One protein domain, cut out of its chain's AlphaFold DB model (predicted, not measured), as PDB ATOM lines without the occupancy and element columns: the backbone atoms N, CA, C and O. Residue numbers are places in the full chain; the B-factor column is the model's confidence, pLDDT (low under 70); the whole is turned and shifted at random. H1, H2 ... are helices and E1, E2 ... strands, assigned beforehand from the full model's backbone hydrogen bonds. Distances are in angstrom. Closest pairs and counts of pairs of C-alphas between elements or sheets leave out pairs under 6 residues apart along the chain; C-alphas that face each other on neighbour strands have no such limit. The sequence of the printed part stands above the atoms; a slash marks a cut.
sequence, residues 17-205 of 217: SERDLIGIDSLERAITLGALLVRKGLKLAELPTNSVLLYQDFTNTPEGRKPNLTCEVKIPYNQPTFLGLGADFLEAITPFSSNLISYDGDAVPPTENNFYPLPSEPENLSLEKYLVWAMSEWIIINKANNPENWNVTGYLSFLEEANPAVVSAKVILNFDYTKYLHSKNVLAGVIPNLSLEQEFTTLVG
ATOM      1  N   SER A  17     -67.804 -21.758  11.574       84.06
ATOM      2  CA  SER A  17     -68.781 -20.666  11.569       84.06
ATOM      3  C   SER A  17     -68.360 -19.479  12.435       84.06
ATOM      4  O   SER A  17     -68.578 -18.337  12.049       84.06
ATOM      5  N   GLU A  18     -67.745 -19.716  13.596       86.06
ATOM      6  CA  GLU A  18     -67.241 -18.631  14.447       86.06
ATOM      7  C   GLU A  18     -65.997 -17.971  13.849       86.06
ATOM      8  O   GLU A  18     -65.860 -16.751  13.922       86.06
ATOM      9  N   ARG A  19     -65.114 -18.749  13.210       89.88
ATOM     10  CA  ARG A  19     -63.951 -18.225  12.475       89.88
ATOM     11  C   ARG A  19     -64.378 -17.330  11.314       89.88
ATOM     12  O   ARG A  19     -63.817 -16.249  11.146       89.88
ATOM     13  N   ASP A  20     -65.405 -17.734  10.577       85.88
ATOM     14  CA  ASP A  20     -65.968 -16.941   9.485       85.88
ATOM     15  C   ASP A  20     -66.543 -15.610  10.014       85.88
ATOM     16  O   ASP A  20     -66.314 -14.554   9.424       85.88
ATOM     17  N   LEU A  21     -67.214 -15.626  11.177       84.56
ATOM     18  CA  LEU A  21     -67.780 -14.423  11.812       84.56
ATOM     19  C   LEU A  21     -66.728 -13.412  12.277       84.56
ATOM     20  O   LEU A  21     -66.993 -12.210  12.256       84.56
ATOM     21  N   ILE A  22     -65.550 -13.873  12.700       86.69
ATOM     22  CA  ILE A  22     -64.443 -12.985  13.090       86.69
ATOM     23  C   ILE A  22     -63.539 -12.610  11.904       86.69
ATOM     24  O   ILE A  22     -62.544 -11.916  12.104       86.69
ATOM     25  N   GLY A  23     -63.889 -13.036  10.685       86.50
ATOM     26  CA  GLY A  23     -63.216 -12.648   9.447       86.50
ATOM     27  C   GLY A  23     -62.003 -13.502   9.076       86.50
ATOM     28  O   GLY A  23     -61.088 -12.999   8.427       86.50
ATOM     29  N   ILE A  24     -61.952 -14.774   9.483       90.81
ATOM     30  CA  ILE A  24     -60.905 -15.714   9.050       90.81
ATOM     31  C   ILE A  24     -61.305 -16.361   7.727       90.81
ATOM     32  O   ILE A  24     -61.903 -17.431   7.689       90.81
ATOM     33  N   ASP A  25     -60.943 -15.709   6.633       88.75
ATOM     34  CA  ASP A  25     -61.313 -16.109   5.275       88.75
ATOM     35  C   ASP A  25     -60.108 -16.399   4.364       88.75
ATOM     36  O   ASP A  25     -60.287 -16.858   3.235       88.75
ATOM     37  N   SER A  26     -58.881 -16.188   4.850       91.12
ATOM     38  CA  SER A  26     -57.629 -16.470   4.140       91.12
ATOM     39  C   SER A  26     -56.679 -17.332   4.977       91.12
ATOM     40  O   SER A  26     -56.775 -17.377   6.209       91.12
ATOM     41  N   LEU A  27     -55.731 -18.004   4.315       92.75
ATOM     42  CA  LEU A  27     -54.702 -18.797   4.996       92.75
ATOM     43  C   LEU A  27     -53.823 -17.923   5.896       92.75
ATOM     44  O   LEU A  27     -53.485 -18.326   7.003       92.75
ATOM     45  N   GLU A  28     -53.501 -16.703   5.478       92.94
ATOM     46  CA  GLU A  28     -52.696 -15.765   6.260       92.94
ATOM     47  C   GLU A  28     -53.393 -15.383   7.573       92.94
ATOM     48  O   GLU A  28     -52.773 -15.392   8.644       92.94
ATOM     49  N   ARG A  29     -54.705 -15.111   7.521       92.06
ATOM     50  CA  ARG A  29     -55.511 -14.861   8.724       92.06
ATOM     51  C   ARG A  29     -55.680 -16.120   9.570       92.06
ATOM     52  O   ARG A  29     -55.600 -16.028  10.793       92.06
ATOM     53  N   ALA A  30     -55.842 -17.290   8.950       93.94
ATOM     54  CA  ALA A  30     -55.917 -18.572   9.653       93.94
ATOM     55  C   ALA A  30     -54.629 -18.880  10.432       93.94
ATOM     56  O   ALA A  30     -54.700 -19.226  11.613       93.94
ATOM     57  N   ILE A  31     -53.463 -18.678   9.812       95.62
ATOM     58  CA  ILE A  31     -52.144 -18.835  10.442       95.62
ATOM     59  C   ILE A  31     -51.988 -17.843  11.593       95.62
ATOM     60  O   ILE A  31     -51.591 -18.221  12.692       95.62
ATOM     61  N   THR A  32     -52.343 -16.579  11.364       95.00
ATOM     62  CA  THR A  32     -52.225 -15.525  12.378       95.00
ATOM     63  C   THR A  32     -53.104 -15.816  13.591       95.00
ATOM     64  O   THR A  32     -52.624 -15.757  14.724       95.00
ATOM     65  N   LEU A  33     -54.368 -16.195  13.377       93.88
ATOM     66  CA  LEU A  33     -55.269 -16.609  14.451       93.88
ATOM     67  C   LEU A  33     -54.711 -17.831  15.190       93.88
ATOM     68  O   LEU A  33     -54.608 -17.804  16.416       93.88
ATOM     69  N   GLY A  34     -54.333 -18.882  14.456       94.50
ATOM     70  CA  GLY A  34     -53.787 -20.109  15.032       94.50
ATOM     71  C   GLY A  34     -52.571 -19.825  15.912       94.50
ATOM     72  O   GLY A  34     -52.525 -20.251  17.063       94.50
ATOM     73  N   ALA A  35     -51.630 -19.014  15.428       95.06
ATOM     74  CA  ALA A  35     -50.442 -18.626  16.177       95.06
ATOM     75  C   ALA A  35     -50.780 -17.835  17.451       95.06
ATOM     76  O   ALA A  35     -50.205 -18.099  18.510       95.06
ATOM     77  N   LEU A  36     -51.725 -16.889  17.382       92.62
ATOM     78  CA  LEU A  36     -52.170 -16.114  18.546       92.62
ATOM     79  C   LEU A  36     -52.814 -17.009  19.611       92.62
ATOM     80  O   LEU A  36     -52.475 -16.895  20.793       92.62
ATOM     81  N   LEU A  37     -53.703 -17.918  19.205       92.12
ATOM     82  CA  LEU A  37     -54.391 -18.819  20.126       92.12
ATOM     83  C   LEU A  37     -53.430 -19.858  20.721       92.12
ATOM     84  O   LEU A  37     -53.440 -20.041  21.936       92.12
ATOM     85  N   VAL A  38     -52.531 -20.465  19.934       92.12
ATOM     86  CA  VAL A  38     -51.528 -21.402  20.481       92.12
ATOM     87  C   VAL A  38     -50.618 -20.681  21.472       92.12
ATOM     88  O   VAL A  38     -50.369 -21.192  22.562       92.12
ATOM     89  N   ARG A  39     -50.176 -19.450  21.172       91.75
ATOM     90  CA  ARG A  39     -49.391 -18.636  22.120       91.75
ATOM     91  C   ARG A  39     -50.158 -18.333  23.404       91.75
ATOM     92  O   ARG A  39     -49.568 -18.407  24.483       91.75
ATOM     93  N   LYS A  40     -51.452 -18.010  23.310       88.69
ATOM     94  CA  LYS A  40     -52.334 -17.840  24.479       88.69
ATOM     95  C   LYS A  40     -52.366 -19.128  25.306       88.69
ATOM     96  O   LYS A  40     -52.194 -19.068  26.518       88.69
ATOM     97  N   GLY A  41     -52.476 -20.280  24.652       88.06
ATOM     98  CA  GLY A  41     -52.449 -21.606  25.272       88.06
ATOM     99  C   GLY A  41     -51.157 -21.928  25.995       88.06
ATOM    100  O   GLY A  41     -51.191 -22.290  27.168       88.06
ATOM    101  N   LEU A  42     -50.024 -21.733  25.319       89.12
ATOM    102  CA  LEU A  42     -48.688 -21.904  25.887       89.12
ATOM    103  C   LEU A  42     -48.501 -21.018  27.119       89.12
ATOM    104  O   LEU A  42     -48.024 -21.492  28.144       89.12
ATOM    105  N   LYS A  43     -48.946 -19.757  27.053       88.19
ATOM    106  CA  LYS A  43     -48.891 -18.834  28.192       88.19
ATOM    107  C   LYS A  43     -49.747 -19.315  29.367       88.19
ATOM    108  O   LYS A  43     -49.278 -19.277  30.497       88.19
ATOM    109  N   LEU A  44     -50.981 -19.754  29.112       86.38
ATOM    110  CA  LEU A  44     -51.885 -20.271  30.149       86.38
ATOM    111  C   LEU A  44     -51.383 -21.581  30.769       86.38
ATOM    112  O   LEU A  44     -51.638 -21.838  31.938       86.38
ATOM    113  N   ALA A  45     -50.682 -22.403  29.989       85.62
ATOM    114  CA  ALA A  45     -50.070 -23.649  30.440       85.62
ATOM    115  C   ALA A  45     -48.676 -23.457  31.067       85.62
ATOM    116  O   ALA A  45     -48.037 -24.445  31.410       85.62
ATOM    117  N   GLU A  46     -48.190 -22.213  31.176       88.19
ATOM    118  CA  GLU A  46     -46.841 -21.880  31.662       88.19
ATOM    119  C   GLU A  46     -45.711 -22.591  30.884       88.19
ATOM    120  O   GLU A  46     -44.643 -22.893  31.415       88.19
ATOM    121  N   LEU A  47     -45.939 -22.840  29.591       87.00
ATOM    122  CA  LEU A  47     -44.991 -23.476  28.678       87.00
ATOM    123  C   LEU A  47     -44.162 -22.441  27.896       87.00
ATOM    124  O   LEU A  47     -44.586 -21.292  27.726       87.00
ATOM    125  N   PRO A  48     -42.989 -22.832  27.356       87.25
ATOM    126  CA  PRO A  48     -42.152 -21.934  26.568       87.25
ATOM    127  C   PRO A  48     -42.889 -21.360  25.345       87.25
ATOM    128  O   PRO A  48     -43.241 -22.069  24.403       87.25
ATOM    129  N   THR A  49     -43.091 -20.039  25.329       88.25
ATOM    130  CA  THR A  49     -43.778 -19.339  24.226       88.25
ATOM    131  C   THR A  49     -42.898 -19.146  22.994       88.25
ATOM    132  O   THR A  49     -43.370 -18.655  21.975       88.25
ATOM    133  N   ASN A  50     -41.610 -19.482  23.073       88.44
ATOM    134  CA  ASN A  50     -40.694 -19.451  21.934       88.44
ATOM    135  C   ASN A  50     -40.927 -20.604  20.944       88.44
ATOM    136  O   ASN A  50     -40.375 -20.567  19.850       88.44
ATOM    137  N   SER A  51     -41.756 -21.591  21.298       90.81
ATOM    138  CA  SER A  51     -42.205 -22.641  20.376       90.81
ATOM    139  C   SER A  51     -43.159 -22.123  19.299       90.81
ATOM    140  O   SER A  51     -43.299 -22.763  18.267       90.81
ATOM    141  N   VAL A  52     -43.809 -20.977  19.510       94.12
ATOM    142  CA  VAL A  52     -44.629 -20.299  18.497       94.12
ATOM    143  C   VAL A  52     -44.328 -18.816  18.571       94.12
ATOM    144  O   VAL A  52     -44.758 -18.142  19.503       94.12
ATOM    145  N   LEU A  53     -43.590 -18.289  17.606       94.69
ATOM    146  CA  LEU A  53     -43.240 -16.883  17.484       94.69
ATOM    147  C   LEU A  53     -44.111 -16.224  16.419       94.69
ATOM    148  O   LEU A  53     -44.304 -16.757  15.332       94.69
ATOM    149  N   LEU A  54     -44.628 -15.047  16.755       94.50
ATOM    150  CA  LEU A  54     -45.309 -14.162  15.826       94.50
ATOM    151  C   LEU A  54     -44.736 -12.772  16.056       94.50
ATOM    152  O   LEU A  54     -44.861 -12.232  17.159       94.50
ATOM    153  N   TYR A  55     -44.052 -12.235  15.058       93.19
ATOM    154  CA  TYR A  55     -43.393 -10.944  15.170       93.19
ATOM    155  C   TYR A  55     -43.407 -10.218  13.835       93.19
ATOM    156  O   TYR A  55     -43.431 -10.830  12.770       93.19
ATOM    157  N   GLN A  56     -43.407  -8.893  13.918       90.38
ATOM    158  CA  GLN A  56     -43.254  -8.042  12.755       90.38
ATOM    159  C   GLN A  56     -41.769  -7.887  12.443       90.38
ATOM    160  O   GLN A  56     -40.967  -7.608  13.339       90.38
ATOM    161  N   ASP A  57     -41.416  -8.023  11.177       86.69
ATOM    162  CA  ASP A  57     -40.096  -7.702  10.664       86.69
ATOM    163  C   ASP A  57     -40.189  -6.798   9.427       86.69
ATOM    164  O   ASP A  57     -41.232  -6.198   9.134       86.69
ATOM    165  N   PHE A  58     -39.057  -6.620   8.745       83.00
ATOM    166  CA  PHE A  58     -39.003  -5.946   7.457       83.00
ATOM    167  C   PHE A  58     -38.196  -6.804   6.494       83.00
ATOM    168  O   PHE A  58     -37.039  -7.131   6.772       83.00
ATOM    169  N   THR A  59     -38.772  -7.103   5.333       75.69
ATOM    170  CA  THR A  59     -38.022  -7.697   4.226       75.69
ATOM    171  C   THR A  59     -37.465  -6.585   3.345       75.69
ATOM    172  O   THR A  59     -38.178  -5.649   2.982       75.69
ATOM    173  N   ASN A  60     -36.178  -6.672   3.001       73.50
ATOM    174  CA  ASN A  60     -35.599  -5.798   1.983       73.50
ATOM    175  C   ASN A  60     -36.004  -6.337   0.606       73.50
ATOM    176  O   ASN A  60     -35.611  -7.445   0.244       73.50
ATOM    177  N   THR A  61     -36.758  -5.554  -0.152       69.38
ATOM    178  CA  THR A  61     -37.061  -5.804  -1.562       69.38
ATOM    179  C   THR A  61     -36.330  -4.772  -2.431       69.38
ATOM    180  O   THR A  61     -35.848  -3.762  -1.903       69.38
ATOM    181  N   PRO A  62     -36.208  -4.993  -3.753       70.81
ATOM    182  CA  PRO A  62     -35.654  -3.988  -4.664       70.81
ATOM    183  C   PRO A  62     -36.372  -2.630  -4.581       70.81
ATOM    184  O   PRO A  62     -35.752  -1.593  -4.804       70.81
ATOM    185  N   GLU A  63     -37.655  -2.630  -4.211       68.75
ATOM    186  CA  GLU A  63     -38.508  -1.443  -4.074       68.75
ATOM    187  C   GLU A  63     -38.407  -0.768  -2.693       68.75
ATOM    188  O   GLU A  63     -38.943   0.322  -2.501       68.75
ATOM    189  N   GLY A  64     -37.725  -1.383  -1.719       74.88
ATOM    190  CA  GLY A  64     -37.528  -0.827  -0.379       74.88
ATOM    191  C   GLY A  64     -37.771  -1.829   0.748       74.88
ATOM    192  O   GLY A  64     -37.760  -3.041   0.562       74.88
ATOM    193  N   ARG A  65     -37.956  -1.324   1.972       77.38
ATOM    194  CA  ARG A  65     -38.299  -2.169   3.127       77.38
ATOM    195  C   ARG A  65     -39.806  -2.361   3.191       77.38
ATOM    196  O   ARG A  65     -40.517  -1.415   3.520       77.38
ATOM    197  N   LYS A  66     -40.275  -3.583   2.938       81.19
ATOM    198  CA  LYS A  66     -41.685  -3.945   3.106       81.19
ATOM    199  C   LYS A  66     -41.901  -4.549   4.501       81.19
ATOM    200  O   LYS A  66     -41.179  -5.487   4.856       81.19
ATOM    201  N   PRO A  67     -42.835  -4.016   5.312       86.25
ATOM    202  CA  PRO A  67     -43.215  -4.648   6.568       86.25
ATOM    203  C   PRO A  67     -43.852  -6.013   6.291       86.25
ATOM    204  O   PRO A  67     -44.628  -6.178   5.351       86.25
ATOM    205  N   ASN A  68     -43.525  -6.990   7.123       90.62
ATOM    206  CA  ASN A  68     -44.054  -8.345   7.044       90.62
ATOM    207  C   ASN A  68     -44.359  -8.875   8.449       90.62
ATOM    208  O   ASN A  68     -43.881  -8.353   9.459       90.62
ATOM    209  N   LEU A  69     -45.207  -9.896   8.501       93.50
ATOM    210  CA  LEU A  69     -45.516 -10.628   9.717       93.50
ATOM    211  C   LEU A  69     -44.945 -12.031   9.578       93.50
ATOM    212  O   LEU A  69     -45.420 -12.831   8.772       93.50
ATOM    213  N   THR A  70     -43.930 -12.332  10.374       94.19
ATOM    214  CA  THR A  70     -43.308 -13.648  10.383       94.19
ATOM    215  C   THR A  70     -43.912 -14.507  11.487       94.19
ATOM    216  O   THR A  70     -43.968 -14.115  12.657       94.19
ATOM    217  N   CYS A  71     -44.355 -15.702  11.103       96.19
ATOM    218  CA  CYS A  71     -44.792 -16.747  12.014       96.19
ATOM    219  C   CYS A  71     -43.805 -17.914  11.956       96.19
ATOM    220  O   CYS A  71     -43.601 -18.499  10.893       96.19
ATOM    221  N   GLU A  72     -43.201 -18.255  13.094       95.62
ATOM    222  CA  GLU A  72     -42.318 -19.415  13.247       95.62
ATOM    223  C   GLU A  72     -42.881 -20.343  14.317       95.62
ATOM    224  O   GLU A  72     -43.214 -19.904  15.417       95.62
ATOM    225  N   VAL A  73     -42.976 -21.634  14.018       95.50
ATOM    226  CA  VAL A  73     -43.540 -22.634  14.927       95.50
ATOM    227  C   VAL A  73     -42.631 -23.848  15.033       95.50
ATOM    228  O   VAL A  73     -41.978 -24.243  14.069       95.50
ATOM    229  N   LYS A  74     -42.617 -24.453  16.216       94.62
ATOM    230  CA  LYS A  74     -41.987 -25.733  16.534       94.62
ATOM    231  C   LYS A  74     -42.983 -26.560  17.323       94.62
ATOM    232  O   LYS A  74     -43.079 -26.395  18.537       94.62
ATOM    233  N   ILE A  75     -43.737 -27.412  16.637       93.06
ATOM    234  CA  ILE A  75     -44.806 -28.207  17.248       93.06
ATOM    235  C   ILE A  75     -44.342 -29.654  17.421       93.06
ATOM    236  O   ILE A  75     -43.914 -30.262  16.440       93.06
ATOM    237  N   PRO A  76     -44.400 -30.221  18.639       92.88
ATOM    238  CA  PRO A  76     -44.071 -31.615  18.870       92.88
ATOM    239  C   PRO A  76     -44.933 -32.556  18.033       92.88
ATOM    240  O   PRO A  76     -46.134 -32.340  17.861       92.88
ATOM    241  N   TYR A  77     -44.332 -33.637  17.555       93.44
ATOM    242  CA  TYR A  77     -45.063 -34.718  16.905       93.44
ATOM    243  C   TYR A  77     -44.535 -36.081  17.351       93.44
ATOM    244  O   TYR A  77     -43.395 -36.229  17.798       93.44
ATOM    245  N   ASN A  78     -45.381 -37.099  17.235       91.94
ATOM    246  CA  ASN A  78     -45.037 -38.472  17.554       91.94
ATOM    247  C   ASN A  78     -44.398 -39.150  16.333       91.94
ATOM    248  O   ASN A  78     -45.094 -39.542  15.396       91.94
ATOM    249  N   GLN A  79     -43.075 -39.318  16.354       90.06
ATOM    250  CA  GLN A  79     -42.327 -39.910  15.240       90.06
ATOM    251  C   GLN A  79     -42.784 -41.339  14.870       90.06
ATOM    252  O   GLN A  79     -42.978 -41.592  13.680       90.06
ATOM    253  N   PRO A  80     -43.032 -42.270  15.819       90.62
ATOM    254  CA  PRO A  80     -43.580 -43.584  15.472       90.62
ATOM    255  C   PRO A  80     -44.920 -43.518  14.726       90.62
ATOM    256  O   PRO A  80     -45.116 -44.256  13.764       90.62
ATOM    257  N   THR A  81     -45.820 -42.622  15.140       91.00
ATOM    258  CA  THR A  81     -47.122 -42.409  14.485       91.00
ATOM    259  C   THR A  81     -46.933 -41.825  13.091       91.00
ATOM    260  O   THR A  81     -47.488 -42.350  12.133       91.00
ATOM    261  N   PHE A  82     -46.079 -40.809  12.955       89.88
ATOM    262  CA  PHE A  82     -45.753 -40.186  11.672       89.88
ATOM    263  C   PHE A  82     -45.248 -41.201  10.640       89.88
ATOM    264  O   PHE A  82     -45.763 -41.273   9.524       89.88
ATOM    265  N   LEU A  83     -44.273 -42.031  11.020       88.19
ATOM    266  CA  LEU A  83     -43.723 -43.059  10.137       88.19
ATOM    267  C   LEU A  83     -44.735 -44.183   9.875       88.19
ATOM    268  O   LEU A  83     -44.859 -44.651   8.744       88.19
ATOM    269  N   GLY A  84     -45.480 -44.596  10.903       88.81
ATOM    270  CA  GLY A  84     -46.477 -45.665  10.814       88.81
ATOM    271  C   GLY A  84     -47.678 -45.327   9.928       88.81
ATOM    272  O   GLY A  84     -48.248 -46.230   9.323       88.81
ATOM    273  N   LEU A  85     -48.032 -44.044   9.815       88.88
ATOM    274  CA  LEU A  85     -49.125 -43.550   8.971       88.88
ATOM    275  C   LEU A  85     -48.672 -43.115   7.567       88.88
ATOM    276  O   LEU A  85     -49.459 -42.544   6.819       88.88
ATOM    277  N   GLY A  86     -47.419 -43.376   7.178       85.31
ATOM    278  CA  GLY A  86     -46.928 -43.023   5.843       85.31
ATOM    279  C   GLY A  86     -46.675 -41.525   5.657       85.31
ATOM    280  O   GLY A  86     -46.948 -40.991   4.587       85.31
ATOM    281  N   ALA A  87     -46.127 -40.872   6.686       82.88
ATOM    282  CA  ALA A  87     -45.847 -39.437   6.741       82.88
ATOM    283  C   ALA A  87     -47.092 -38.531   6.826       82.88
ATOM    284  O   ALA A  87     -47.038 -37.359   6.444       82.88
ATOM    285  N   ASP A  88     -48.193 -39.036   7.391       86.00
ATOM    286  CA  ASP A  88     -49.296 -38.184   7.844       86.00
ATOM    287  C   ASP A  88     -48.855 -37.384   9.077       86.00
ATOM    288  O   ASP A  88     -48.839 -37.866  10.215       86.00
ATOM    289  N   PHE A  89     -48.419 -36.148   8.838       84.75
ATOM    290  CA  PHE A  89     -47.944 -35.279   9.905       84.75
ATOM    291  C   PHE A  89     -49.068 -34.715  10.759       84.75
ATOM    292  O   PHE A  89     -48.829 -34.460  11.938       84.75
ATOM    293  N   LEU A  90     -50.265 -34.510  10.201       90.88
ATOM    294  CA  LEU A  90     -51.360 -33.893  10.943       90.88
ATOM    295  C   LEU A  90     -51.811 -34.816  12.064       90.88
ATOM    296  O   LEU A  90     -51.947 -34.364  13.199       90.88
ATOM    297  N   GLU A  91     -51.944 -36.112  11.788       90.38
ATOM    298  CA  GLU A  91     -52.293 -37.095  12.816       90.38
ATOM    299  C   GLU A  91     -51.174 -37.352  13.827       90.38
ATOM    300  O   GLU A  91     -51.441 -37.721  14.970       90.38
ATOM    301  N   ALA A  92     -49.921 -37.094  13.454       91.31
ATOM    302  CA  ALA A  92     -48.790 -37.244  14.358       91.31
ATOM    303  C   ALA A  92     -48.585 -36.053  15.312       91.31
ATOM    304  O   ALA A  92     -47.849 -36.199  16.294       91.31
ATOM    305  N   ILE A  93     -49.186 -34.884  15.057       91.94
ATOM    306  CA  ILE A  93     -49.031 -33.695  15.912       91.94
ATOM    307  C   ILE A  93     -49.501 -33.995  17.336       91.94
ATOM    308  O   ILE A  93     -50.601 -34.490  17.570       91.94
ATOM    309  N   THR A  94     -48.656 -33.646  18.304       89.44
ATOM    310  CA  THR A  94     -48.960 -33.741  19.732       89.44
ATOM    311  C   THR A  94     -49.292 -32.343  20.266       89.44
ATOM    312  O   THR A  94     -48.397 -31.495  20.301       89.44
ATOM    313  N   PRO A  95     -50.548 -32.078  20.678       85.50
ATOM    314  CA  PRO A  95     -50.943 -30.792  21.250       85.50
ATOM    315  C   PRO A  95     -50.116 -30.411  22.481       85.50
ATOM    316  O   PRO A  95     -49.697 -31.276  23.254       85.50
ATOM    317  N   PHE A  96     -49.910 -29.112  22.697       83.12
ATOM    318  CA  PHE A  96     -49.102 -28.621  23.819       83.12
ATOM    319  C   PHE A  96     -49.838 -28.669  25.154       83.12
ATOM    320  O   PHE A  96     -49.222 -28.818  26.207       83.12
ATOM    321  N   SER A  97     -51.150 -28.455  25.128       69.25
ATOM    322  CA  SER A  97     -51.974 -28.357  26.327       69.25
ATOM    323  C   SER A  97     -53.426 -28.696  26.001       69.25
ATOM    324  O   SER A  97     -53.840 -28.711  24.848       69.25
ATOM    325  N   SER A  98     -54.191 -28.994  27.042       69.19
ATOM    326  CA  SER A  98     -55.611 -29.323  26.993       69.19
ATOM    327  C   SER A  98     -56.529 -28.143  27.325       69.19
ATOM    328  O   SER A  98     -57.713 -28.332  27.595       69.19
ATOM    329  N   ASN A  99     -55.982 -26.928  27.395       67.81
ATOM    330  CA  ASN A  99     -56.752 -25.747  27.766       67.81
ATOM    331  C   ASN A  99     -57.766 -25.381  26.673       67.81
ATOM    332  O   ASN A  99     -57.435 -25.366  25.488       67.81
ATOM    333  N   LEU A 100     -58.983 -25.014  27.086       68.75
ATOM    334  CA  LEU A 100     -59.967 -24.391  26.204       68.75
ATOM    335  C   LEU A 100     -59.537 -22.945  25.934       68.75
ATOM    336  O   LEU A 100     -59.405 -22.150  26.867       68.75
ATOM    337  N   ILE A 101     -59.302 -22.603  24.667       76.50
ATOM    338  CA  ILE A 101     -58.812 -21.281  24.273       76.50
ATOM    339  C   ILE A 101     -59.829 -20.632  23.351       76.50
ATOM    340  O   ILE A 101     -60.001 -21.043  22.209       76.50
ATOM    341  N   SER A 102     -60.462 -19.571  23.838       77.12
ATOM    342  CA  SER A 102     -61.328 -18.725  23.025       77.12
ATOM    343  C   SER A 102     -60.568 -17.529  22.450       77.12
ATOM    344  O   SER A 102     -59.634 -16.992  23.067       77.12
ATOM    345  N   TYR A 103     -61.008 -17.094  21.269       79.62
ATOM    346  CA  TYR A 103     -60.665 -15.790  20.723       79.62
ATOM    347  C   TYR A 103     -61.541 -14.719  21.381       79.62
ATOM    348  O   TYR A 103     -62.761 -14.838  21.409       79.62
ATOM    349  N   ASP A 104     -60.902 -13.697  21.939       77.44
ATOM    350  CA  ASP A 104     -61.517 -12.577  22.660       77.44
ATOM    351  C   ASP A 104     -61.256 -11.222  21.984       77.44
ATOM    352  O   ASP A 104     -61.522 -10.177  22.576       77.44
ATOM    353  N   GLY A 105     -60.714 -11.231  20.764       75.62
ATOM    354  CA  GLY A 105     -60.497 -10.022  19.979       75.62
ATOM    355  C   GLY A 105     -61.714  -9.623  19.146       75.62
ATOM    356  O   GLY A 105     -62.690 -10.364  19.021       75.62
ATOM    357  N   ASP A 106     -61.628  -8.437  18.551       81.69
ATOM    358  CA  ASP A 106     -62.674  -7.919  17.679       81.69
ATOM    359  C   ASP A 106     -62.687  -8.644  16.329       81.69
ATOM    360  O   ASP A 106     -61.637  -8.961  15.759       81.69
ATOM    361  N   ALA A 107     -63.890  -8.849  15.789       84.62
ATOM    362  CA  ALA A 107     -64.064  -9.319  14.423       84.62
ATOM    363  C   ALA A 107     -63.432  -8.330  13.436       84.62
ATOM    364  O   ALA A 107     -63.583  -7.110  13.570       84.62
ATOM    365  N   VAL A 108     -62.750  -8.856  12.420       85.62
ATOM    366  CA  VAL A 108     -62.225  -8.045  11.322       85.62
ATOM    367  C   VAL A 108     -63.134  -8.168  10.101       85.62
ATOM    368  O   VAL A 108     -63.686  -9.243   9.859       85.62
ATOM    369  N   PRO A 109     -63.307  -7.096   9.305       81.88
ATOM    370  CA  PRO A 109     -64.022  -7.200   8.040       81.88
ATOM    371  C   PRO A 109     -63.402  -8.288   7.151       81.88
ATOM    372  O   PRO A 109     -62.175  -8.467   7.199       81.88
ATOM    373  N   PRO A 110     -64.204  -8.984   6.326       77.31
ATOM    374  CA  PRO A 110     -63.690  -9.913   5.331       77.31
ATOM    375  C   PRO A 110     -62.587  -9.281   4.489       77.31
ATOM    376  O   PRO A 110     -62.532  -8.065   4.287       77.31
ATOM    377  N   THR A 111     -61.680 -10.118   4.029       76.06
ATOM    378  CA  THR A 111     -60.518  -9.681   3.292       76.06
ATOM    379  C   THR A 111     -60.900  -9.213   1.894       76.06
ATOM    380  O   THR A 111     -61.480  -9.951   1.099       76.06
ATOM    381  N   GLU A 112     -60.531  -7.976   1.566       68.94
ATOM    382  CA  GLU A 112     -60.668  -7.445   0.213       68.94
ATOM    383  C   GLU A 112     -59.671  -8.144  -0.729       68.94
ATOM    384  O   GLU A 112     -58.506  -8.324  -0.379       68.94
ATOM    385  N   ASN A 113     -60.119  -8.517  -1.932       65.50
ATOM    386  CA  ASN A 113     -59.293  -9.140  -2.980       65.50
ATOM    387  C   ASN A 113     -58.620 -10.470  -2.584       65.50
ATOM    388  O   ASN A 113     -57.498 -10.754  -3.004       65.50
ATOM    389  N   ASN A 114     -59.303 -11.317  -1.809       70.75
ATOM    390  CA  ASN A 114     -58.798 -12.650  -1.485       70.75
ATOM    391  C   ASN A 114     -58.799 -13.578  -2.718       70.75
ATOM    392  O   ASN A 114     -59.817 -14.179  -3.062       70.75
ATOM    393  N   PHE A 115     -57.654 -13.673  -3.396       64.62
ATOM    394  CA  PHE A 115     -57.508 -14.443  -4.636       64.62
ATOM    395  C   PHE A 115     -57.455 -15.959  -4.402       64.62
ATOM    396  O   PHE A 115     -57.827 -16.740  -5.277       64.62
ATOM    397  N   TYR A 116     -57.018 -16.373  -3.210       69.38
ATOM    398  CA  TYR A 116     -56.935 -17.770  -2.808       69.38
ATOM    399  C   TYR A 116     -57.916 -18.014  -1.659       69.38
ATOM    400  O   TYR A 116     -57.560 -17.793  -0.499       69.38
ATOM    401  N   PRO A 117     -59.157 -18.447  -1.952       70.75
ATOM    402  CA  PRO A 117     -60.103 -18.765  -0.894       70.75
ATOM    403  C   PRO A 117     -59.516 -19.837   0.026       70.75
ATOM    404  O   PRO A 117     -58.790 -20.725  -0.431       70.75
ATOM    405  N   LEU A 118     -59.846 -19.757   1.319       83.44
ATOM    406  CA  LEU A 118     -59.408 -20.748   2.296       83.44
ATOM    407  C   LEU A 118     -59.817 -22.159   1.815       83.44
ATOM    408  O   LEU A 118     -61.013 -22.393   1.596       83.44
ATOM    409  N   PRO A 119     -58.863 -23.090   1.623       87.69
ATOM    410  CA  PRO A 119     -59.173 -24.436   1.162       87.69
ATOM    411  C   PRO A 119     -60.062 -25.178   2.167       87.69
ATOM    412  O   PRO A 119     -60.197 -24.785   3.329       87.69
ATOM    413  N   SER A 120     -60.691 -26.262   1.707       89.00
ATOM    414  CA  SER A 120     -61.495 -27.112   2.590       89.00
ATOM    415  C   SER A 120     -60.608 -27.712   3.678       89.00
ATOM    416  O   SER A 120     -59.603 -28.356   3.382       89.00
ATOM    417  N   GLU A 121     -60.977 -27.469   4.933       89.31
ATOM    418  CA  GLU A 121     -60.235 -27.952   6.093       89.31
ATOM    419  C   GLU A 121     -60.457 -29.458   6.311       89.31
ATOM    420  O   GLU A 121     -61.587 -29.932   6.164       89.31
ATOM    421  N   PRO A 122     -59.404 -30.216   6.671       88.62
ATOM    422  CA  PRO A 122     -59.554 -31.565   7.196       88.62
ATOM    423  C   PRO A 122     -60.507 -31.614   8.396       88.62
ATOM    424  O   PRO A 122     -60.614 -30.663   9.173       88.62
ATOM    425  N   GLU A 123     -61.180 -32.747   8.573       85.38
ATOM    426  CA  GLU A 123     -62.048 -32.958   9.729       85.38
ATOM    427  C   GLU A 123     -61.228 -33.090  11.026       85.38
ATOM    428  O   GLU A 123     -60.093 -33.562  11.020       85.38
ATOM    429  N   ASN A 124     -61.830 -32.723  12.163       81.69
ATOM    430  CA  ASN A 124     -61.288 -32.964  13.511       81.69
ATOM    431  C   ASN A 124     -59.895 -32.356  13.789       81.69
ATOM    432  O   ASN A 124     -59.073 -32.937  14.504       81.69
ATOM    433  N   LEU A 125     -59.624 -31.161  13.260       87.75
ATOM    434  CA  LEU A 125     -58.392 -30.434  13.559       87.75
ATOM    435  C   LEU A 125     -58.400 -29.877  14.990       87.75
ATOM    436  O   LEU A 125     -59.265 -29.080  15.355       87.75
ATOM    437  N   SER A 126     -57.383 -30.232  15.783       89.44
ATOM    438  CA  SER A 126     -57.027 -29.447  16.971       89.44
ATOM    439  C   SER A 126     -56.442 -28.098  16.552       89.44
ATOM    440  O   SER A 126     -56.064 -27.905  15.395       89.44
ATOM    441  N   LEU A 127     -56.307 -27.169  17.495       91.00
ATOM    442  CA  LEU A 127     -55.717 -25.862  17.214       91.00
ATOM    443  C   LEU A 127     -54.294 -25.948  16.620       91.00
ATOM    444  O   LEU A 127     -53.980 -25.244  15.660       91.00
ATOM    445  N   GLU A 128     -53.434 -26.821  17.147       92.44
ATOM    446  CA  GLU A 128     -52.088 -27.039  16.607       92.44
ATOM    447  C   GLU A 128     -52.127 -27.679  15.219       92.44
ATOM    448  O   GLU A 128     -51.411 -27.223  14.327       92.44
ATOM    449  N   LYS A 129     -52.991 -28.686  15.009       93.19
ATOM    450  CA  LYS A 129     -53.187 -29.295  13.685       93.19
ATOM    451  C   LYS A 129     -53.660 -28.249  12.673       93.19
ATOM    452  O   LYS A 129     -53.135 -28.199  11.567       93.19
ATOM    453  N   TYR A 130     -54.589 -27.378  13.067       93.88
ATOM    454  CA  TYR A 130     -55.103 -26.290  12.237       93.88
ATOM    455  C   TYR A 130     -54.015 -25.291  11.845       93.88
ATOM    456  O   TYR A 130     -53.921 -24.922  10.678       93.88
ATOM    457  N   LEU A 131     -53.162 -24.886  12.791       95.00
ATOM    458  CA  LEU A 131     -52.052 -23.975  12.508       95.00
ATOM    459  C   LEU A 131     -51.058 -24.589  11.513       95.00
ATOM    460  O   LEU A 131     -50.715 -23.943  10.525       95.00
ATOM    461  N   VAL A 132     -50.618 -25.832  11.737       94.81
ATOM    462  CA  VAL A 132     -49.653 -26.485  10.833       94.81
ATOM    463  C   VAL A 132     -50.278 -26.760   9.469       94.81
ATOM    464  O   VAL A 132     -49.613 -26.532   8.464       94.81
ATOM    465  N   TRP A 133     -51.548 -27.176   9.417       95.31
ATOM    466  CA  TRP A 133     -52.298 -27.331   8.168       95.31
ATOM    467  C   TRP A 133     -52.365 -26.015   7.382       95.31
ATOM    468  O   TRP A 133     -52.006 -25.972   6.208       95.31
ATOM    469  N   ALA A 134     -52.755 -24.914   8.028       95.31
ATOM    470  CA  ALA A 134     -52.843 -23.622   7.356       95.31
ATOM    471  C   ALA A 134     -51.467 -23.170   6.831       95.31
ATOM    472  O   ALA A 134     -51.357 -22.684   5.706       95.31
ATOM    473  N   MET A 135     -50.395 -23.387   7.605       95.19
ATOM    474  CA  MET A 135     -49.026 -23.112   7.157       95.19
ATOM    475  C   MET A 135     -48.608 -24.010   5.985       95.19
ATOM    476  O   MET A 135     -47.997 -23.511   5.040       95.19
ATOM    477  N   SER A 136     -48.936 -25.307   6.005       93.62
ATOM    478  CA  SER A 136     -48.590 -26.223   4.913       93.62
ATOM    479  C   SER A 136     -49.307 -25.859   3.618       93.62
ATOM    480  O   SER A 136     -48.659 -25.776   2.578       93.62
ATOM    481  N   GLU A 137     -50.608 -25.567   3.682       93.38
ATOM    482  CA  GLU A 137     -51.389 -25.127   2.519       93.38
ATOM    483  C   GLU A 137     -50.847 -23.812   1.954       93.38
ATOM    484  O   GLU A 137     -50.656 -23.679   0.743       93.38
ATOM    485  N   TRP A 138     -50.503 -22.858   2.825       92.44
ATOM    486  CA  TRP A 138     -49.925 -21.587   2.395       92.44
ATOM    487  C   TRP A 138     -48.589 -21.784   1.679       92.44
ATOM    488  O   TRP A 138     -48.357 -21.170   0.636       92.44
ATOM    489  N   ILE A 139     -47.724 -22.667   2.192       90.75
ATOM    490  CA  ILE A 139     -46.438 -23.001   1.565       90.75
ATOM    491  C   ILE A 139     -46.655 -23.689   0.213       90.75
ATOM    492  O   ILE A 139     -45.973 -23.343  -0.751       90.75
ATOM    493  N   ILE A 140     -47.598 -24.632   0.114       89.38
ATOM    494  CA  ILE A 140     -47.917 -25.341  -1.136       89.38
ATOM    495  C   ILE A 140     -48.366 -24.348  -2.210       89.38
ATOM    496  O   ILE A 140     -47.802 -24.330  -3.308       89.38
ATOM    497  N   ILE A 141     -49.326 -23.481  -1.880       87.44
ATOM    498  CA  ILE A 141     -49.859 -22.475  -2.805       87.44
ATOM    499  C   ILE A 141     -48.769 -21.474  -3.197       87.44
ATOM    500  O   ILE A 141     -48.606 -21.163  -4.377       87.44
ATOM    501  N   ASN A 142     -47.967 -20.994  -2.244       84.62
ATOM    502  CA  ASN A 142     -46.898 -20.045  -2.556       84.62
ATOM    503  C   ASN A 142     -45.778 -20.659  -3.384       84.62
ATOM    504  O   ASN A 142     -45.266 -19.997  -4.279       84.62
ATOM    505  N   LYS A 143     -45.418 -21.919  -3.144       85.69
ATOM    506  CA  LYS A 143     -44.430 -22.628  -3.959       85.69
ATOM    507  C   LYS A 143     -44.911 -22.835  -5.391       85.69
ATOM    508  O   LYS A 143     -44.103 -22.727  -6.309       85.69
ATOM    509  N   ALA A 144     -46.199 -23.115  -5.584       85.19
ATOM    510  CA  ALA A 144     -46.781 -23.261  -6.915       85.19
ATOM    511  C   ALA A 144     -46.744 -21.946  -7.712       85.19
ATOM    512  O   ALA A 144     -46.482 -21.969  -8.911       85.19
ATOM    513  N   ASN A 145     -46.960 -20.810  -7.041       81.00
ATOM    514  CA  ASN A 145     -47.033 -19.497  -7.688       81.00
ATOM    515  C   ASN A 145     -45.688 -18.750  -7.757       81.00
ATOM    516  O   ASN A 145     -45.476 -17.965  -8.673       81.00
ATOM    517  N   ASN A 146     -44.777 -18.994  -6.811       76.69
ATOM    518  CA  ASN A 146     -43.490 -18.303  -6.666       76.69
ATOM    519  C   ASN A 146     -42.341 -19.302  -6.384       76.69
ATOM    520  O   ASN A 146     -41.725 -19.266  -5.310       76.69
ATOM    521  N   PRO A 147     -42.021 -20.210  -7.326       77.06
ATOM    522  CA  PRO A 147     -41.113 -21.339  -7.090       77.06
ATOM    523  C   PRO A 147     -39.658 -20.944  -6.800       77.06
ATOM    524  O   PRO A 147     -38.911 -21.751  -6.250       77.06
ATOM    525  N   GLU A 148     -39.239 -19.726  -7.138       75.12
ATOM    526  CA  GLU A 148     -37.869 -19.255  -6.889       75.12
ATOM    527  C   GLU A 148     -37.692 -18.651  -5.486       75.12
ATOM    528  O   GLU A 148     -36.602 -18.716  -4.920       75.12
ATOM    529  N   ASN A 149     -38.772 -18.144  -4.876       71.56
ATOM    530  CA  ASN A 149     -38.720 -17.391  -3.615       71.56
ATOM    531  C   ASN A 149     -39.272 -18.152  -2.401       71.56
ATOM    532  O   ASN A 149     -39.094 -17.698  -1.270       71.56
ATOM    533  N   TRP A 150     -39.912 -19.311  -2.594       70.81
ATOM    534  CA  TRP A 150     -40.639 -19.980  -1.508       70.81
ATOM    535  C   TRP A 150     -39.756 -20.354  -0.312       70.81
ATOM    536  O   TRP A 150     -40.181 -20.147   0.810       70.81
ATOM    537  N   ASN A 151     -38.513 -20.813  -0.517       69.50
ATOM    538  CA  ASN A 151     -37.604 -21.166   0.588       69.50
ATOM    539  C   ASN A 151     -37.301 -19.984   1.523       69.50
ATOM    540  O   ASN A 151     -36.918 -20.180   2.677       69.50
ATOM    541  N   VAL A 152     -37.421 -18.759   1.008       73.25
ATOM    542  CA  VAL A 152     -37.210 -17.523   1.764       73.25
ATOM    543  C   VAL A 152     -38.499 -17.116   2.475       73.25
ATOM    544  O   VAL A 152     -38.445 -16.658   3.615       73.25
ATOM    545  N   THR A 153     -39.651 -17.307   1.829       81.81
ATOM    546  CA  THR A 153     -40.958 -16.874   2.340       81.81
ATOM    547  C   THR A 153     -41.663 -17.918   3.203       81.81
ATOM    548  O   THR A 153     -42.558 -17.561   3.964       81.81
ATOM    549  N   GLY A 154     -41.256 -19.186   3.168       86.56
ATOM    550  CA  GLY A 154     -41.734 -20.198   4.095       86.56
ATOM    551  C   GLY A 154     -41.086 -21.573   3.945       86.56
ATOM    552  O   GLY A 154     -40.580 -21.956   2.895       86.56
ATOM    553  N   TYR A 155     -41.109 -22.348   5.022       90.62
ATOM    554  CA  TYR A 155     -40.643 -23.731   5.027       90.62
ATOM    555  C   TYR A 155     -41.435 -24.565   6.029       90.62
ATOM    556  O   TYR A 155     -41.998 -24.038   6.987       90.62
ATOM    557  N   LEU A 156     -41.425 -25.880   5.822       92.00
ATOM    558  CA  LEU A 156     -41.894 -26.878   6.777       92.00
ATOM    559  C   LEU A 156     -40.882 -28.024   6.782       92.00
ATOM    560  O   LEU A 156     -40.552 -28.573   5.730       92.00
ATOM    561  N   SER A 157     -40.346 -28.344   7.954       91.56
ATOM    562  CA  SER A 157     -39.336 -29.377   8.149       91.56
ATOM    563  C   SER A 157     -39.636 -30.224   9.379       91.56
ATOM    564  O   SER A 157     -40.205 -29.759  10.365       91.56
ATOM    565  N   PHE A 158     -39.239 -31.490   9.314       90.56
ATOM    566  CA  PHE A 158     -39.391 -32.454  10.397       90.56
ATOM    567  C   PHE A 158     -38.027 -32.668  11.041       90.56
ATOM    568  O   PHE A 158     -37.098 -33.145  10.395       90.56
ATOM    569  N   LEU A 159     -37.890 -32.263  12.301       89.38
ATOM    570  CA  LEU A 159     -36.638 -32.327  13.046       89.38
ATOM    571  C   LEU A 159     -36.709 -33.481  14.046       89.38
ATOM    572  O   LEU A 159     -37.273 -33.343  15.132       89.38
ATOM    573  N   GLU A 160     -36.145 -34.624  13.657       84.69
ATOM    574  CA  GLU A 160     -36.129 -35.854  14.466       84.69
ATOM    575  C   GLU A 160     -35.128 -35.795  15.625       84.69
ATOM    576  O   GLU A 160     -35.355 -36.391  16.671       84.69
ATOM    577  N   GLU A 161     -34.032 -35.049  15.465       81.25
ATOM    578  CA  GLU A 161     -32.981 -34.923  16.486       81.25
ATOM    579  C   GLU A 161     -33.402 -34.054  17.684       81.25
ATOM    580  O   GLU A 161     -32.712 -34.007  18.705       81.25
ATOM    581  N   ALA A 162     -34.529 -33.344  17.575       77.88
ATOM    582  CA  ALA A 162     -35.090 -32.598  18.688       77.88
ATOM    583  C   ALA A 162     -35.666 -33.563  19.742       77.88
ATOM    584  O   ALA A 162     -36.203 -34.618  19.415       77.88
ATOM    585  N   ASN A 163     -35.586 -33.190  21.021       77.69
ATOM    586  CA  ASN A 163     -36.230 -33.931  22.104       77.69
ATOM    587  C   ASN A 163     -37.229 -33.015  22.835       77.69
ATOM    588  O   ASN A 163     -36.790 -32.180  23.634       77.69
ATOM    589  N   PRO A 164     -38.547 -33.133  22.575       85.06
ATOM    590  CA  PRO A 164     -39.204 -34.071  21.646       85.06
ATOM    591  C   PRO A 164     -38.977 -33.716  20.165       85.06
ATOM    592  O   PRO A 164     -38.606 -32.583  19.862       85.06
ATOM    593  N   ALA A 165     -39.232 -34.662  19.252       90.50
ATOM    594  CA  ALA A 165     -39.200 -34.410  17.808       90.50
ATOM    595  C   ALA A 165     -40.233 -33.334  17.434       90.50
ATOM    596  O   ALA A 165     -41.345 -33.330  17.973       90.50
ATOM    597  N   VAL A 166     -39.880 -32.417  16.527       93.12
ATOM    598  CA  VAL A 166     -40.732 -31.261  16.190       93.12
ATOM    599  C   VAL A 166     -40.939 -31.077  14.691       93.12
ATOM    600  O   VAL A 166     -40.031 -31.282  13.888       93.12
ATOM    601  N   VAL A 167     -42.131 -30.610  14.328       93.81
ATOM    602  CA  VAL A 167     -42.407 -29.953  13.051       93.81
ATOM    603  C   VAL A 167     -41.991 -28.496  13.198       93.81
ATOM    604  O   VAL A 167     -42.574 -27.761  13.995       93.81
ATOM    605  N   SER A 168     -40.963 -28.085  12.464       94.62
ATOM    606  CA  SER A 168     -40.513 -26.699  12.393       94.62
ATOM    607  C   SER A 168     -41.077 -26.072  11.128       94.62
ATOM    608  O   SER A 168     -40.762 -26.516  10.028       94.62
ATOM    609  N   ALA A 169     -41.880 -25.024  11.264       94.56
ATOM    610  CA  ALA A 169     -42.389 -24.295  10.112       94.56
ATOM    611  C   ALA A 169     -42.202 -22.791  10.277       94.56
ATOM    612  O   ALA A 169     -42.218 -22.258  11.386       94.56
ATOM    613  N   LYS A 170     -42.022 -22.108   9.152       94.38
ATOM    614  CA  LYS A 170     -41.959 -20.653   9.058       94.38
ATOM    615  C   LYS A 170     -42.804 -20.210   7.885       94.38
ATOM    616  O   LYS A 170     -42.724 -20.825   6.826       94.38
ATOM    617  N   VAL A 171     -43.544 -19.123   8.052       93.69
ATOM    618  CA  VAL A 171     -44.134 -18.373   6.942       93.69
ATOM    619  C   VAL A 171     -43.905 -16.884   7.154       93.69
ATOM    620  O   VAL A 171     -43.895 -16.397   8.287       93.69
ATOM    621  N   ILE A 172     -43.716 -16.172   6.054       91.44
ATOM    622  CA  ILE A 172     -43.587 -14.723   6.002       91.44
ATOM    623  C   ILE A 172     -44.813 -14.194   5.269       91.44
ATOM    624  O   ILE A 172     -44.969 -14.409   4.068       91.44
ATOM    625  N   LEU A 173     -45.685 -13.521   6.011       90.94
ATOM    626  CA  LEU A 173     -46.956 -13.003   5.523       90.94
ATOM    627  C   LEU A 173     -46.823 -11.519   5.184       90.94
ATOM    628  O   LEU A 173     -46.132 -10.769   5.883       90.94
ATOM    629  N   ASN A 174     -47.535 -11.082   4.149       88.25
ATOM    630  CA  ASN A 174     -47.663  -9.662   3.856       88.25
ATOM    631  C   ASN A 174     -48.411  -8.951   4.989       88.25
ATOM    632  O   ASN A 174     -49.411  -9.453   5.515       88.25
ATOM    633  N   PHE A 175     -47.923  -7.767   5.360       90.19
ATOM    634  CA  PHE A 175     -48.454  -7.029   6.498       90.19
ATOM    635  C   PHE A 175     -48.602  -5.540   6.193       90.19
ATOM    636  O   PHE A 175     -47.626  -4.828   5.975       90.19
ATOM    637  N   ASP A 176     -49.836  -5.054   6.232       88.88
ATOM    638  CA  ASP A 176     -50.176  -3.641   6.167       88.88
ATOM    639  C   ASP A 176     -50.094  -3.025   7.570       88.88
ATOM    640  O   ASP A 176     -51.010  -3.104   8.401       88.88
ATOM    641  N   TYR A 177     -48.953  -2.390   7.836       85.75
ATOM    642  CA  TYR A 177     -48.702  -1.736   9.114       85.75
ATOM    643  C   TYR A 177     -49.659  -0.565   9.379       85.75
ATOM    644  O   TYR A 177     -50.026  -0.321  10.528       85.75
ATOM    645  N   THR A 178     -50.110   0.134   8.337       87.31
ATOM    646  CA  THR A 178     -51.043   1.259   8.469       87.31
ATOM    647  C   THR A 178     -52.410   0.757   8.929       87.31
ATOM    648  O   THR A 178     -52.951   1.265   9.915       87.31
ATOM    649  N   LYS A 179     -52.938  -0.305   8.304       87.62
ATOM    650  CA  LYS A 179     -54.183  -0.962   8.751       87.62
ATOM    651  C   LYS A 179     -54.077  -1.476  10.182       87.62
ATOM    652  O   LYS A 179     -55.013  -1.295  10.966       87.62
ATOM    653  N   TYR A 180     -52.939  -2.062  10.554       89.31
ATOM    654  CA  TYR A 180     -52.694  -2.477  11.934       89.31
ATOM    655  C   TYR A 180     -52.734  -1.297  12.916       89.31
ATOM    656  O   TYR A 180     -53.412  -1.383  13.936       89.31
ATOM    657  N   LEU A 181     -52.072  -0.175  12.618       88.69
ATOM    658  CA  LEU A 181     -52.055   0.992  13.509       88.69
ATOM    659  C   LEU A 181     -53.449   1.593  13.733       88.69
ATOM    660  O   LEU A 181     -53.761   2.013  14.850       88.69
ATOM    661  N   HIS A 182     -54.291   1.617  12.698       88.31
ATOM    662  CA  HIS A 182     -55.654   2.139  12.800       88.31
ATOM    663  C   HIS A 182     -56.598   1.206  13.563       88.31
ATOM    664  O   HIS A 182     -57.392   1.671  14.378       88.31
ATOM    665  N   SER A 183     -56.508  -0.099  13.314       87.31
ATOM    666  CA  SER A 183     -57.397  -1.099  13.919       87.31
ATOM    667  C   SER A 183     -56.932  -1.589  15.290       87.31
ATOM    668  O   SER A 183     -57.739  -2.082  16.068       87.31
ATOM    669  N   LYS A 184     -55.627  -1.498  15.575       87.75
ATOM    670  CA  LYS A 184     -54.948  -2.177  16.692       87.75
ATOM    671  C   LYS A 184     -55.200  -3.690  16.717       87.75
ATOM    672  O   LYS A 184     -55.081  -4.317  17.767       87.75
ATOM    673  N   ASN A 185     -55.515  -4.282  15.564       86.44
ATOM    674  CA  ASN A 185     -55.800  -5.702  15.417       86.44
ATOM    675  C   ASN A 185     -54.829  -6.316  14.400       86.44
ATOM    676  O   ASN A 185     -54.807  -5.933  13.232       86.44
ATOM    677  N   VAL A 186     -54.013  -7.276  14.844       90.25
ATOM    678  CA  VAL A 186     -53.018  -7.939  13.982       90.25
ATOM    679  C   VAL A 186     -53.695  -8.646  12.804       90.25
ATOM    680  O   VAL A 186     -53.168  -8.593  11.698       90.25
ATOM    681  N   LEU A 187     -54.888  -9.222  12.996       90.31
ATOM    682  CA  LEU A 187     -55.639  -9.874  11.915       90.31
ATOM    683  C   LEU A 187     -56.059  -8.891  10.816       90.31
ATOM    684  O   LEU A 187     -56.135  -9.279   9.655       90.31
ATOM    685  N   ALA A 188     -56.295  -7.622  11.160       88.19
ATOM    686  CA  ALA A 188     -56.636  -6.587  10.186       88.19
ATOM    687  C   ALA A 188     -55.411  -6.083   9.405       88.19
ATOM    688  O   ALA A 188     -55.559  -5.602   8.283       88.19
ATOM    689  N   GLY A 189     -54.213  -6.177   9.994       88.50
ATOM    690  CA  GLY A 189     -52.959  -5.840   9.319       88.50
ATOM    691  C   GLY A 189     -52.487  -6.917   8.345       88.50
ATOM    692  O   GLY A 189     -51.751  -6.619   7.414       88.50
ATOM    693  N   VAL A 190     -52.906  -8.168   8.524       89.75
ATOM    694  CA  VAL A 190     -52.528  -9.259   7.619       89.75
ATOM    695  C   VAL A 190     -53.339  -9.176   6.335       89.75
ATOM    696  O   VAL A 190     -54.572  -9.154   6.362       89.75
ATOM    697  N   ILE A 191     -52.627  -9.140   5.211       84.50
ATOM    698  CA  ILE A 191     -53.207  -9.065   3.871       84.50
ATOM    699  C   ILE A 191     -52.828 -10.323   3.072       84.50
ATOM    700  O   ILE A 191     -51.711 -10.822   3.237       84.50
ATOM    701  N   PRO A 192     -53.716 -10.856   2.215       77.31
ATOM    702  CA  PRO A 192     -53.390 -11.990   1.368       77.31
ATOM    703  C   PRO A 192     -52.303 -11.625   0.374       77.31
ATOM    704  O   PRO A 192     -52.131 -10.456   0.011       77.31
ATOM    705  N   ASN A 193     -51.603 -12.639  -0.123       66.50
ATOM    706  CA  ASN A 193     -50.738 -12.444  -1.277       66.50
ATOM    707  C   ASN A 193     -51.576 -12.013  -2.491       66.50
ATOM    708  O   ASN A 193     -52.374 -12.784  -3.024       66.50
ATOM    709  N   LEU A 194     -51.385 -10.760  -2.912       55.97
ATOM    710  CA  LEU A 194     -51.944 -10.214  -4.147       55.97
ATOM    711  C   LEU A 194     -51.266 -10.888  -5.350       55.97
ATOM    712  O   LEU A 194     -50.099 -11.281  -5.279       55.97
ATOM    713  N   SER A 195     -51.979 -11.020  -6.469       48.25
ATOM    714  CA  SER A 195     -51.338 -11.422  -7.724       48.25
ATOM    715  C   SER A 195     -50.340 -10.342  -8.176       48.25
ATOM    716  O   SER A 195     -50.551  -9.152  -7.935       48.25
ATOM    717  N   LEU A 196     -49.264 -10.745  -8.865       47.25
ATOM    718  CA  LEU A 196     -48.255  -9.828  -9.427       47.25
ATOM    719  C   LEU A 196     -48.890  -8.707 -10.271       47.25
ATOM    720  O   LEU A 196     -48.460  -7.562 -10.204       47.25
ATOM    721  N   GLU A 197     -49.953  -9.007 -11.023       39.69
ATOM    722  CA  GLU A 197     -50.685  -8.023 -11.837       39.69
ATOM    723  C   GLU A 197     -51.356  -6.921 -10.997       39.69
ATOM    724  O   GLU A 197     -51.484  -5.778 -11.454       39.69
ATOM    725  N   GLN A 198     -51.747  -7.239  -9.758       44.19
ATOM    726  CA  GLN A 198     -52.305  -6.266  -8.828       44.19
ATOM    727  C   GLN A 198     -51.242  -5.426  -8.136       44.19
ATOM    728  O   GLN A 198     -51.468  -4.228  -8.041       44.19
ATOM    729  N   GLU A 199     -50.072  -5.969  -7.767       46.91
ATOM    730  CA  GLU A 199     -48.962  -5.129  -7.273       46.91
ATOM    731  C   GLU A 199     -48.629  -4.009  -8.271       46.91
ATOM    732  O   GLU A 199     -48.468  -2.860  -7.866       46.91
ATOM    733  N   PHE A 200     -48.617  -4.300  -9.579       37.38
ATOM    734  CA  PHE A 200     -48.402  -3.275 -10.604       37.38
ATOM    735  C   PHE A 200     -49.549  -2.262 -10.702       37.38
ATOM    736  O   PHE A 200     -49.288  -1.085 -10.941       37.38
ATOM    737  N   THR A 201     -50.807  -2.663 -10.509       39.66
ATOM    738  CA  THR A 201     -51.938  -1.723 -10.576       39.66
ATOM    739  C   THR A 201     -52.123  -0.902  -9.299       39.66
ATOM    740  O   THR A 201     -52.511   0.259  -9.418       39.66
ATOM    741  N   THR A 202     -51.784  -1.406  -8.106       44.50
ATOM    742  CA  THR A 202     -51.714  -0.581  -6.883       44.50
ATOM    743  C   THR A 202     -50.511   0.354  -6.892       44.50
ATOM    744  O   THR A 202     -50.685   1.519  -6.555       44.50
ATOM    745  N   LEU A 203     -49.332  -0.077  -7.363       40.56
ATOM    746  CA  LEU A 203     -48.171   0.817  -7.528       40.56
ATOM    747  C   LEU A 203     -48.446   1.941  -8.534       40.56
ATOM    748  O   LEU A 203     -48.091   3.092  -8.291       40.56
ATOM    749  N   VAL A 204     -49.110   1.632  -9.651       39.16
ATOM    750  CA  VAL A 204     -49.508   2.645 -10.642       39.16
ATOM    751  C   VAL A 204     -50.662   3.508 -10.115       39.16
ATOM    752  O   VAL A 204     -50.680   4.708 -10.364       39.16
ATOM    753  N   GLY A 205     -51.590   2.943  -9.339       35.56
ATOM    754  CA  GLY A 205     -52.689   3.677  -8.706       35.56
ATOM    755  C   GLY A 205     -52.222   4.668  -7.637       35.56
ATOM    756  O   GLY A 205     -52.666   5.811  -7.639       35.56
TER     757      GLY A 205
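Overview. This is residues 17 to 205 of the 217 residues of an uncharacterized protein of Cyanobacterium sp. HL-69 (UniProt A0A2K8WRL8). A twisted sheet of four strands forms a wall, and two long helices, H2 and H5, pack side by side over one face of it. Much of the unnamed stretch 93 to 126 passes over the side of these helices away from the sheet, and residues 199 to 205, in H9, stick out. The printed part has 189 residues with nine named helices and four strands, in the order H1 H2 E1 E2 H3 H4 H5 H6 E3 E4 H7 H8 H9. The sheet's order is E1 E2 E4 E3, antiparallel throughout, and the class is mixed, helices and strands. The whole is compact, with a radius of gyration of the C-alphas of 16.7 A and spans of 53 by 38 by 29 A.

Arrangement. H1, residues 17 to 21, is apart from H2, residues 27 to 44. E1, residues 52 to 61, bends by 58 degrees at residue 56 and forms a hairpin with E2, residues 64 to 76; N 53 and O 72 are 2.7 A apart, within hydrogen-bond range. H2 is on the sheet at a height of 8.5 A, over E1 and E2, and runs along the strands, at 17 degrees to E1 on the local plane. H3, residues 79 to 84, touches H4, residues 89 to 92, closest at the C-alphas of Phe 82 and Ala 92, 5.0 A. H5, residues 127 to 145, touches H2 at a shallow tilt of 29 degrees, opposite ways, closest at the C-alphas of Gly 34 and Leu 131, 4.9 A. H5 touches H4 with residues 129 to 133 alone, closest at the C-alphas of Leu 90 and Lys 129, 5.7 A. H6, residues 150 to 153, only just touches H5, with 3 pairs of C-alphas within 8 A, the closest being Lys 143 and Trp 150, 5.2 A. E3, residues 154 to 159, and E4, residues 166 to 174, form a hairpin, with N 157 and O 168 2.8 A apart; N 71 of E2 and O 171 of E4 are 2.9 A apart. H5 is on the same face of the sheet as H2, at a height of 8.4 A, over E2, E4 and E3, and slantwise to the strands, at 47 degrees to E2 on the local plane. H7, residues 177 to 183, and H8, residues 186 to 189, only graze the sheet and touch each other, closest at the C-alphas of Tyr 180 and Gly 189, 4.3 A. H8 touches H2, closest at the C-alphas of Arg 29 and Leu 187, 5.9 A. H9, residues 196 to 205, touches no helix and is not on the sheet. Every O i to N i+4 pair is within hydrogen-bond range in H1, H2, H3, H5, H7 and H9; H4, H6 and H8 are too short for one.

Along the chain. H1 begins at C-alpha 17, (-68.781, -20.666, 11.569). From first to last C-alpha, H2 measures 25.4 A, E1 25.9 A, E2 36.9 A, H5 27.1 A, E3 15.9 A, E4 25.8 A and H9 14.2 A. H5 begins at C-alpha 127, (-55.717, -25.862, 17.214), and H9 ends at C-alpha 205, (-52.689, 3.677, -8.706).

Size, cuts and confidence. The two C-alphas farthest apart, of Pro 80 and Gly 205, are 53.9 A apart. The printed part has no cut, and the link from H4 to H5, 34 residues, is long. The mean pLDDT of the printed part is 83.5, and 24 residues are under 70, among them residues 97 to 100 and 193 to 205.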